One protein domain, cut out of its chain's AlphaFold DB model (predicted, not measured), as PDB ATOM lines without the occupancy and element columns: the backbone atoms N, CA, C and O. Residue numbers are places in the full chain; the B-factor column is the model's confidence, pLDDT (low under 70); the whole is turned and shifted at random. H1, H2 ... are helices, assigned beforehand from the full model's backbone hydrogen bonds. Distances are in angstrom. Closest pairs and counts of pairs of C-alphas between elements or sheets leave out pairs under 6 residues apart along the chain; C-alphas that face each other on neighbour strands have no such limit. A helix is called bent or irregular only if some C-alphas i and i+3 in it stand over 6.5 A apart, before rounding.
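AT A GLANCE: This is residues 14 to 87 of the 114 residues of the protein "DUF2236 domain-containing protein" of Verrucomicrobiales bacterium (UniProt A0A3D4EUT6). The long, kinked helix H5 runs through the middle, and H6 folds back from its end as a helical hairpin that opens like a V. On the other side of H5, the short helices H1, H2 and H3 follow one another in a curved row, and H4 sits at the turn between H3 and H5; contacts between these passes are few. The printed part has 74 residues with six named helices, H1 to H6 in chain order, and no named strand: all helix. It is only just compact, close to loose, with a radius of gyration of the C-alphas of 13.1 A and spans of 34 by 28 by 18 A.

IN THESE COORDINATES: H5, residues 46 to 66, is 25.3 A long and ends at C-alpha 66 (243.389, 95.193, 119.463). It is irregular, with C-alphas 48 and 51 9.1 A apart, and has a kink of 50 degrees near residue 53. H6, residues 69 to 84, measures 22.4 A and ends at (249.771, 100.917, 142.219). H1, residues 14 to 19, begins at (252.247, 91.662, 119.849) and spans 8.4 A; H2, residues 22 to 25, 4.8 A; H3, residues 27 to 36, 13.9 A; H4, residues 38 to 42, 6.3 A.

HOW THE PARTS SIT: The hairpin partners H5 and H6 touch through residues 60 to 65 and 71 to 76 alone, closest at the C-alphas of Ile 64 and Ala 72, 4.5 A; they run opposite ways at a steep tilt of 36 degrees, only just past shallow. H5 touches H1 with residues 62 to 66 alone, closest at the C-alphas of Trp 15 and Ala 65, 5.9 A. H3 is close to H5 but not clearly touching, closest at the C-alphas of Val 35 and Phe 46, 7.7 A. H4 is likewise close but not clearly touching H3, at the C-alphas of Val 35 and Ala 41, 6.1 A. H2 and H3 meet only through their link. Every O i to N i+4 pair is within hydrogen-bond range in H1, H3, H4 and H6, and 15 of 17 in H5; H2 is too short for such a pair.

THE WHOLE: The C-alphas of Thr 38 and Thr 68, 34.8 A apart, are the two farthest apart. The printed part has no cut, and the five links between helices are tight. Mean pLDDT of the printed part is 70.0; residues 20 to 47, 50, 85 and 86 are under 70.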
ATOM      1  N   LEU A  14     253.270  91.656 118.802       76.88
ATOM      2  CA  LEU A  14     252.247  91.662 119.849       76.88
ATOM      3  C   LEU A  14     250.855  91.349 119.286       76.88
ATOM      4  O   LEU A  14     250.141  90.523 119.857       76.88
ATOM      5  N   TRP A  15     250.474  91.968 118.165       81.81
ATOM      6  CA  TRP A  15     249.191  91.696 117.520       81.81
ATOM      7  C   TRP A  15     249.101  90.242 117.068       81.81
ATOM      8  O   TRP A  15     248.103  89.578 117.332       81.81
ATOM      9  N   LEU A  16     250.145  89.722 116.419       79.50
ATOM     10  CA  LEU A  16     250.176  88.348 115.924       79.50
ATOM     11  C   LEU A  16     250.128  87.325 117.067       79.50
ATOM     12  O   LEU A  16     249.311  86.409 117.015       79.50
ATOM     13  N   VAL A  17     250.920  87.507 118.127       73.75
ATOM     14  CA  VAL A  17     250.939  86.612 119.298       73.75
ATOM     15  C   VAL A  17     249.592  86.580 120.017       73.75
ATOM     16  O   VAL A  17     249.172  85.511 120.448       73.75
ATOM     17  N   ASN A  18     248.904  87.719 120.130       71.81
ATOM     18  CA  ASN A  18     247.572  87.768 120.740       71.81
ATOM     19  C   ASN A  18     246.470  87.291 119.780       71.81
ATOM     20  O   ASN A  18     245.430  86.815 120.233       71.81
ATOM     21  N   ARG A  19     246.664  87.437 118.461       73.12
ATOM     22  CA  ARG A  19     245.723  86.998 117.415       73.12
ATOM     23  C   ARG A  19     245.661  85.480 117.325       73.12
ATOM     24  O   ARG A  19     244.577  84.925 117.155       73.12
ATOM     25  N   TYR A  20     246.808  84.811 117.368       62.47
ATOM     26  CA  TYR A  20     246.837  83.365 117.533       62.47
ATOM     27  C   TYR A  20     246.463  83.072 118.986       62.47
ATOM     28  O   TYR A  20     246.907  83.771 119.889       62.47
ATOM     29  N   ALA A  21     245.625  82.068 119.231       52.84
ATOM     30  CA  ALA A  21     245.027  81.776 120.537       52.84
ATOM     31  C   ALA A  21     246.028  81.414 121.665       52.84
ATOM     32  O   ALA A  21     245.623  80.883 122.690       52.84
ATOM     33  N   ASN A  22     247.317  81.732 121.532       50.31
ATOM     34  CA  ASN A  22     248.344  81.635 122.565       50.31
ATOM     35  C   ASN A  22     247.984  82.447 123.819       50.31
ATOM     36  O   ASN A  22     248.194  81.962 124.926       50.31
ATOM     37  N   GLY A  23     247.342  83.614 123.688       50.25
ATOM     38  CA  GLY A  23     246.786  84.331 124.847       50.25
ATOM     39  C   GLY A  23     245.669  83.558 125.571       50.25
ATOM     40  O   GLY A  23     245.509  83.691 126.781       50.25
ATOM     41  N   LEU A  24     244.932  82.705 124.851       47.41
ATOM     42  CA  LEU A  24     243.859  81.854 125.376       47.41
ATOM     43  C   LEU A  24     244.364  80.478 125.861       47.41
ATOM     44  O   LEU A  24     243.719  79.870 126.705       47.41
ATOM     45  N   LEU A  25     245.499  79.993 125.343       46.31
ATOM     46  CA  LEU A  25     246.119  78.698 125.672       46.31
ATOM     47  C   LEU A  25     247.150  78.811 126.808       46.31
ATOM     48  O   LEU A  25     247.160  77.971 127.704       46.31
ATOM     49  N   PHE A  26     247.970  79.868 126.830       47.91
ATOM     50  CA  PHE A  26     248.946  80.126 127.899       47.91
ATOM     51  C   PHE A  26     248.400  81.042 128.999       47.91
ATOM     52  O   PHE A  26     248.847  80.962 130.140       47.91
ATOM     53  N   GLY A  27     247.404  81.881 128.689       52.94
ATOM     54  CA  GLY A  27     246.771  82.785 129.654       52.94
ATOM     55  C   GLY A  27     246.131  82.058 130.840       52.94
ATOM     56  O   GLY A  27     246.431  82.417 131.971       52.94
ATOM     57  N   PRO A  28     245.312  81.009 130.642       49.19
ATOM     58  CA  PRO A  28     244.746  80.231 131.742       49.19
ATOM     59  C   PRO A  28     245.798  79.480 132.563       49.19
ATOM     60  O   PRO A  28     245.670  79.446 133.778       49.19
ATOM     61  N   ALA A  29     246.859  78.942 131.952       48.03
ATOM     62  CA  ALA A  29     247.953  78.296 132.687       48.03
ATOM     63  C   ALA A  29     248.757  79.308 133.525       48.03
ATOM     64  O   ALA A  29     249.024  79.058 134.697       48.03
ATOM     65  N   ALA A  30     249.058  80.487 132.969       53.84
ATOM     66  CA  ALA A  30     249.688  81.590 133.690       53.84
ATOM     67  C   ALA A  30     248.773  82.171 134.782       53.84
ATOM     68  O   ALA A  30     249.249  82.488 135.865       53.84
ATOM     69  N   VAL A  31     247.459  82.256 134.542       54.25
ATOM     70  CA  VAL A  31     246.460  82.659 135.544       54.25
ATOM     71  C   VAL A  31     246.348  81.607 136.646       54.25
ATOM     72  O   VAL A  31     246.294  81.986 137.806       54.25
ATOM     73  N   LEU A  32     246.366  80.310 136.332       52.12
ATOM     74  CA  LEU A  32     246.354  79.232 137.328       52.12
ATOM     75  C   LEU A  32     247.646  79.214 138.161       52.12
ATOM     76  O   LEU A  32     247.567  79.064 139.375       52.12
ATOM     77  N   LEU A  33     248.812  79.454 137.549       53.28
ATOM     78  CA  LEU A  33     250.092  79.643 138.250       53.28
ATOM     79  C   LEU A  33     250.104  80.914 139.115       53.28
ATOM     80  O   LEU A  33     250.586  80.882 140.243       53.28
ATOM     81  N   GLN A  34     249.522  82.014 138.630       55.56
ATOM     82  CA  GLN A  34     249.329  83.240 139.409       55.56
ATOM     83  C   GLN A  34     248.389  83.008 140.596       55.56
ATOM     84  O   GLN A  34     248.665  83.474 141.689       55.56
ATOM     85  N   VAL A  35     247.301  82.265 140.402       50.38
ATOM     86  CA  VAL A  35     246.284  81.950 141.418       50.38
ATOM     87  C   VAL A  35     246.782  80.959 142.466       50.38
ATOM     88  O   VAL A  35     246.392  81.063 143.626       50.38
ATOM     89  N   ALA A  36     247.635  80.011 142.076       49.41
ATOM     90  CA  ALA A  36     248.294  79.095 143.001       49.41
ATOM     91  C   ALA A  36     249.291  79.821 143.924       49.41
ATOM     92  O   ALA A  36     249.660  79.291 144.969       49.41
ATOM     93  N   HIS A  37     249.694  81.047 143.573       56.94
ATOM     94  CA  HIS A  37     250.519  81.899 144.415       56.94
ATOM     95  C   HIS A  37     249.635  82.738 145.359       56.94
ATOM     96  O   HIS A  37     248.863  83.588 144.912       56.94
ATOM     97  N   THR A  38     249.788  82.546 146.676       55.84
ATOM     98  CA  THR A  38     249.011  83.209 147.756       55.84
ATOM     99  C   THR A  38     248.802  84.709 147.530       55.84
ATOM    100  O   THR A  38     247.680  85.202 147.563       55.84
ATOM    101  N   ARG A  39     249.864  85.402 147.119       60.44
ATOM    102  CA  ARG A  39     249.874  86.843 146.817       60.44
ATOM    103  C   ARG A  39     248.794  87.330 145.839       60.44
ATOM    104  O   ARG A  39     248.320  88.451 145.971       60.44
ATOM    105  N   VAL A  40     248.396  86.545 144.837       60.09
ATOM    106  CA  VAL A  40     247.332  86.970 143.904       60.09
ATOM    107  C   VAL A  40     245.954  86.747 144.513       60.09
ATOM    108  O   VAL A  40     245.041  87.533 144.253       60.09
ATOM    109  N   ALA A  41     245.795  85.701 145.324       61.41
ATOM    110  CA  ALA A  41     244.565  85.463 146.068       61.41
ATOM    111  C   ALA A  41     244.313  86.570 147.108       61.41
ATOM    112  O   ALA A  41     243.169  86.979 147.261       61.41
ATOM    113  N   ASP A  42     245.363  87.111 147.732       63.19
ATOM    114  CA  ASP A  42     245.251  88.157 148.763       63.19
ATOM    115  C   ASP A  42     244.829  89.526 148.202       63.19
ATOM    116  O   ASP A  42     244.192  90.325 148.886       63.19
ATOM    117  N   HIS A  43     245.144  89.798 146.932       64.62
ATOM    118  CA  HIS A  43     244.838  91.070 146.267       64.62
ATOM    119  C   HIS A  43     243.721  90.963 145.220       64.62
ATOM    120  O   HIS A  43     243.574  91.848 144.370       64.62
ATOM    121  N   SER A  44     242.941  89.877 145.216       66.56
ATOM    122  CA  SER A  44     241.850  89.737 144.255       66.56
ATOM    123  C   SER A  44     240.645  88.956 144.752       66.56
ATOM    124  O   SER A  44     240.752  88.021 145.533       66.56
ATOM    125  N   ASP A  45     239.490  89.262 144.164       68.88
ATOM    126  CA  ASP A  45     238.232  88.527 144.329       68.88
ATOM    127  C   ASP A  45     238.238  87.154 143.630       68.88
ATOM    128  O   ASP A  45     237.185  86.581 143.367       68.88
ATOM    129  N   PHE A  46     239.409  86.609 143.275       67.12
ATOM    130  CA  PHE A  46     239.501  85.395 142.467       67.12
ATOM    131  C   PHE A  46     238.787  84.204 143.117       67.12
ATOM    132  O   PHE A  46     238.102  83.459 142.420       67.12
ATOM    133  N   ARG A  47     238.934  84.031 144.438       66.88
ATOM    134  CA  ARG A  47     238.332  82.901 145.168       66.88
ATOM    135  C   ARG A  47     236.803  82.923 145.104       66.88
ATOM    136  O   ARG A  47     236.187  81.866 145.093       66.88
ATOM    137  N   GLU A  48     236.218  84.114 145.029       75.44
ATOM    138  CA  GLU A  48     234.770  84.328 145.024       75.44
ATOM    139  C   GLU A  48     234.204  84.450 143.601       75.44
ATOM    140  O   GLU A  48     233.048  84.111 143.357       75.44
ATOM    141  N   ASN A  49     235.009  84.913 142.633       73.44
ATOM    142  CA  ASN A  49     234.563  85.203 141.270       73.44
ATOM    143  C   ASN A  49     235.650  84.965 140.203       73.44
ATOM    144  O   ASN A  49     236.005  85.854 139.416       73.44
ATOM    145  N   ALA A  50     236.170  83.739 140.138       69.31
ATOM    146  CA  ALA A  50     237.228  83.348 139.203       69.31
ATOM    147  C   ALA A  50     236.874  83.624 137.729       69.31
ATOM    148  O   ALA A  50     237.675  84.203 136.991       69.31
ATOM    149  N   LEU A  51     235.656  83.268 137.300       72.44
ATOM    150  CA  LEU A  51     235.184  83.481 135.924       72.44
ATOM    151  C   LEU A  51     235.039  84.970 135.589       72.44
ATOM    152  O   LEU A  51     235.460  85.413 134.516       72.44
ATOM    153  N   GLY A  52     234.484  85.766 136.508       73.12
ATOM    154  CA  GLY A  52     234.382  87.212 136.339       73.12
ATOM    155  C   GLY A  52     235.755  87.868 136.238       73.12
ATOM    156  O   GLY A  52     235.955  88.744 135.392       73.12
ATOM    157  N   ARG A  53     236.722  87.407 137.037       71.94
ATOM    158  CA  ARG A  53     238.103  87.886 136.988       71.94
ATOM    159  C   ARG A  53     238.801  87.507 135.688       71.94
ATOM    160  O   ARG A  53     239.372  88.389 135.052       71.94
ATOM    161  N   LEU A  54     238.675  86.258 135.238       71.00
ATOM    162  CA  LEU A  54     239.201  85.815 133.945       71.00
ATOM    163  C   LEU A  54     238.652  86.674 132.798       71.00
ATOM    164  O   LEU A  54     239.415  87.174 131.973       71.00
ATOM    165  N   ARG A  55     237.337  86.926 132.783       73.50
ATOM    166  CA  ARG A  55     236.697  87.770 131.766       73.50
ATOM    167  C   ARG A  55     237.245  89.199 131.767       73.50
ATOM    168  O   ARG A  55     237.447  89.768 130.696       73.50
ATOM    169  N   ARG A  56     237.488  89.789 132.946       77.56
ATOM    170  CA  ARG A  56     238.094  91.128 133.067       77.56
ATOM    171  C   ARG A  56     239.519  91.145 132.524       77.56
ATOM    172  O   ARG A  56     239.827  92.020 131.723       77.56
ATOM    173  N   THR A  57     240.339  90.162 132.888       75.50
ATOM    174  CA  THR A  57     241.710  90.031 132.378       75.50
ATOM    175  C   THR A  57     241.728  89.913 130.856       75.50
ATOM    176  O   THR A  57     242.416  90.688 130.196       75.50
ATOM    177  N   LEU A  58     240.915  89.020 130.281       73.06
ATOM    178  CA  LEU A  58     240.824  88.850 128.827       73.06
ATOM    179  C   LEU A  58     240.341  90.125 128.126       73.06
ATOM    180  O   LEU A  58     240.882  90.503 127.090       73.06
ATOM    181  N   SER A  59     239.358  90.823 128.700       79.81
ATOM    182  CA  SER A  59     238.875  92.102 128.169       79.81
ATOM    183  C   SER A  59     239.974  93.168 128.155       79.81
ATOM    184  O   SER A  59     240.179  93.833 127.141       79.81
ATOM    185  N   THR A  60     240.735  93.287 129.244       77.44
ATOM    186  CA  THR A  60     241.876  94.203 129.345       77.44
ATOM    187  C   THR A  60     242.957  93.885 128.314       77.44
ATOM    188  O   THR A  60     243.396  94.792 127.606       77.44
ATOM    189  N   VAL A  61     243.368  92.619 128.200       78.00
ATOM    190  CA  VAL A  61     244.393  92.190 127.233       78.00
ATOM    191  C   VAL A  61     243.937  92.494 125.808       78.00
ATOM    192  O   VAL A  61     244.669  93.136 125.057       78.00
ATOM    193  N   ASN A  62     242.699  92.137 125.460       79.44
ATOM    194  CA  ASN A  62     242.144  92.397 124.134       79.44
ATOM    195  C   ASN A  62     242.036  93.895 123.827       79.44
ATOM    196  O   ASN A  62     242.325  94.310 122.707       79.44
ATOM    197  N   GLN A  63     241.654  94.724 124.803       81.75
ATOM    198  CA  GLN A  63     241.551  96.169 124.598       81.75
ATOM    199  C   GLN A  63     242.917  96.827 124.372       81.75
ATOM    200  O   GLN A  63     243.007  97.776 123.601       81.75
ATOM    201  N   ILE A  64     243.984  96.320 124.993       82.06
ATOM    202  CA  ILE A  64     245.347  96.819 124.757       82.06
ATOM    203  C   ILE A  64     245.892  96.310 123.420       82.06
ATOM    204  O   ILE A  64     246.498  97.081 122.681       82.06
ATOM    205  N   ALA A  65     245.685  95.029 123.109       80.75
ATOM    206  CA  ALA A  65     246.251  94.396 121.921       80.75
ATOM    207  C   ALA A  65     245.548  94.819 120.622       80.75
ATOM    208  O   ALA A  65     246.212  94.995 119.604       80.75
ATOM    209  N   PHE A  66     244.222  94.993 120.657       82.88
ATOM    210  CA  PHE A  66     243.389  95.193 119.463       82.88
ATOM    211  C   PHE A  66     242.568  96.484 119.476       82.88
ATOM    212  O   PHE A  66     241.848  96.765 118.516       82.88
ATOM    213  N   GLY A  67     242.624  97.257 120.562       85.06
ATOM    214  CA  GLY A  67     241.911  98.524 120.674       85.06
ATOM    215  C   GLY A  67     242.552  99.651 119.867       85.06
ATOM    216  O   GLY A  67     243.681  99.556 119.374       85.06
ATOM    217  N   THR A  68     241.817 100.758 119.761       91.88
ATOM    218  CA  THR A  68     242.372 102.009 119.238       91.88
ATOM    219  C   THR A  68     243.481 102.528 120.152       91.88
ATOM    220  O   THR A  68     243.533 102.168 121.333       91.88
ATOM    221  N   LYS A  69     244.352 103.407 119.640       88.06
ATOM    222  CA  LYS A  69     245.388 104.073 120.458       88.06
ATOM    223  C   LYS A  69     244.792 104.687 121.728       88.06
ATOM    224  O   LYS A  69     245.272 104.433 122.826       88.06
ATOM    225  N   GLU A  70     243.688 105.414 121.580       89.88
ATOM    226  CA  GLU A  70     242.988 106.052 122.696       89.88
ATOM    227  C   GLU A  70     242.449 105.037 123.719       89.88
ATOM    228  O   GLU A  70     242.652 105.193 124.926       89.88
ATOM    229  N   ALA A  71     241.799 103.963 123.255       86.75
ATOM    230  CA  ALA A  71     241.261 102.932 124.140       86.75
ATOM    231  C   ALA A  71     242.370 102.205 124.913       86.75
ATOM    232  O   ALA A  71     242.225 101.946 126.112       86.75
ATOM    233  N   ALA A  72     243.489 101.909 124.248       85.88
ATOM    234  CA  ALA A  72     244.640 101.281 124.877       85.88
ATOM    235  C   ALA A  72     245.273 102.198 125.930       85.88
ATOM    236  O   ALA A  72     245.506 101.745 127.048       85.88
ATOM    237  N   GLU A  73     245.484 103.485 125.637       88.31
ATOM    238  CA  GLU A  73     246.052 104.429 126.608       88.31
ATOM    239  C   GLU A  73     245.150 104.629 127.828       88.31
ATOM    240  O   GLU A  73     245.621 104.593 128.969       88.31
ATOM    241  N   LYS A  74     243.833 104.719 127.627       88.94
ATOM    242  CA  LYS A  74     242.871 104.769 128.737       88.94
ATOM    243  C   LYS A  74     242.949 103.518 129.615       88.94
ATOM    244  O   LYS A  74     242.924 103.618 130.845       88.94
ATOM    245  N   MET A  75     243.065 102.337 129.007       85.69
ATOM    246  CA  MET A  75     243.225 101.084 129.747       85.69
ATOM    247  C   MET A  75     244.576 101.018 130.471       85.69
ATOM    248  O   MET A  75     244.613 100.617 131.633       85.69
ATOM    249  N   ARG A  76     245.674 101.472 129.853       83.12
ATOM    250  CA  ARG A  76     246.992 101.564 130.507       83.12
ATOM    251  C   ARG A  76     246.945 102.467 131.735       83.12
ATOM    252  O   ARG A  76     247.441 102.071 132.787       83.12
ATOM    253  N   ALA A  77     246.327 103.642 131.630       86.62
ATOM    254  CA  ALA A  77     246.174 104.562 132.757       86.62
ATOM    255  C   ALA A  77     245.397 103.910 133.910       86.62
ATOM    256  O   ALA A  77     245.844 103.936 135.057       86.62
ATOM    257  N   ARG A  78     244.287 103.229 133.600       84.25
ATOM    258  CA  ARG A  78     243.525 102.455 134.589       84.25
ATOM    259  C   ARG A  78     244.370 101.357 135.235       84.25
ATOM    260  O   ARG A  78     244.332 101.199 136.453       84.25
ATOM    261  N   LEU A  79     245.128 100.603 134.441       77.75
ATOM    262  CA  LEU A  79     245.991  99.542 134.952       77.75
ATOM    263  C   LEU A  79     247.088 100.070 135.867       77.75
ATOM    264  O   LEU A  79     247.409  99.388 136.834       77.75
ATOM    265  N   ARG A  80     247.637 101.261 135.603       79.56
ATOM    266  CA  ARG A  80     248.623 101.880 136.499       79.56
ATOM    267  C   ARG A  80     248.034 102.157 137.879       79.56
ATOM    268  O   ARG A  80     248.676 101.855 138.875       79.56
ATOM    269  N   VAL A  81     246.804 102.665 137.943       79.00
ATOM    270  CA  VAL A  81     246.117 102.910 139.222       79.00
ATOM    271  C   VAL A  81     245.870 101.597 139.967       79.00
ATOM    272  O   VAL A  81     246.193 101.493 141.145       79.00
ATOM    273  N   VAL A  82     245.348 100.578 139.275       75.12
ATOM    274  CA  VAL A  82     245.057  99.272 139.890       75.12
ATOM    275  C   VAL A  82     246.334  98.594 140.394       75.12
ATOM    276  O   VAL A  82     246.360  98.140 141.533       75.12
ATOM    277  N   HIS A  83     247.402  98.562 139.592       71.31
ATOM    278  CA  HIS A  83     248.672  97.957 140.006       71.31
ATOM    279  C   HIS A  83     249.397  98.767 141.084       71.31
ATOM    280  O   HIS A  83     250.071  98.171 141.916       71.31
ATOM    281  N   GLY A  84     249.211 100.091 141.144       72.62
ATOM    282  CA  GLY A  84     249.771 100.917 142.219       72.62
ATOM    283  C   GLY A  84     249.237 100.578 143.607       72.62
ATOM    284  O   GLY A  84     249.920 100.819 144.599       72.62
ATOM    285  N   GLY A  85     248.051  99.968 143.685       68.56
ATOM    286  CA  GLY A  85     247.494  99.440 144.929       68.56
ATOM    287  C   GLY A  85     248.025  98.061 145.332       68.56
ATOM    288  O   GLY A  85     247.751  97.620 146.445       68.56
ATOM    289  N   VAL A  86     248.773  97.369 144.465       69.56
ATOM    290  CA  VAL A  86     249.292  96.021 144.735       69.56
ATOM    291  C   VAL A  86     250.662  96.136 145.398       69.56
ATOM    292  O   VAL A  86     251.703  96.146 144.738       69.56
ATOM    293  N   ASN A  87     250.634  96.233 146.724       71.06
ATOM    294  CA  ASN A  87     251.809  96.228 147.586       71.06
ATOM    295  C   ASN A  87     251.621  95.151 148.657       71.06
ATOM    296  O   ASN A  87     250.519  95.005 149.187       71.06
TER     297      ASN A  87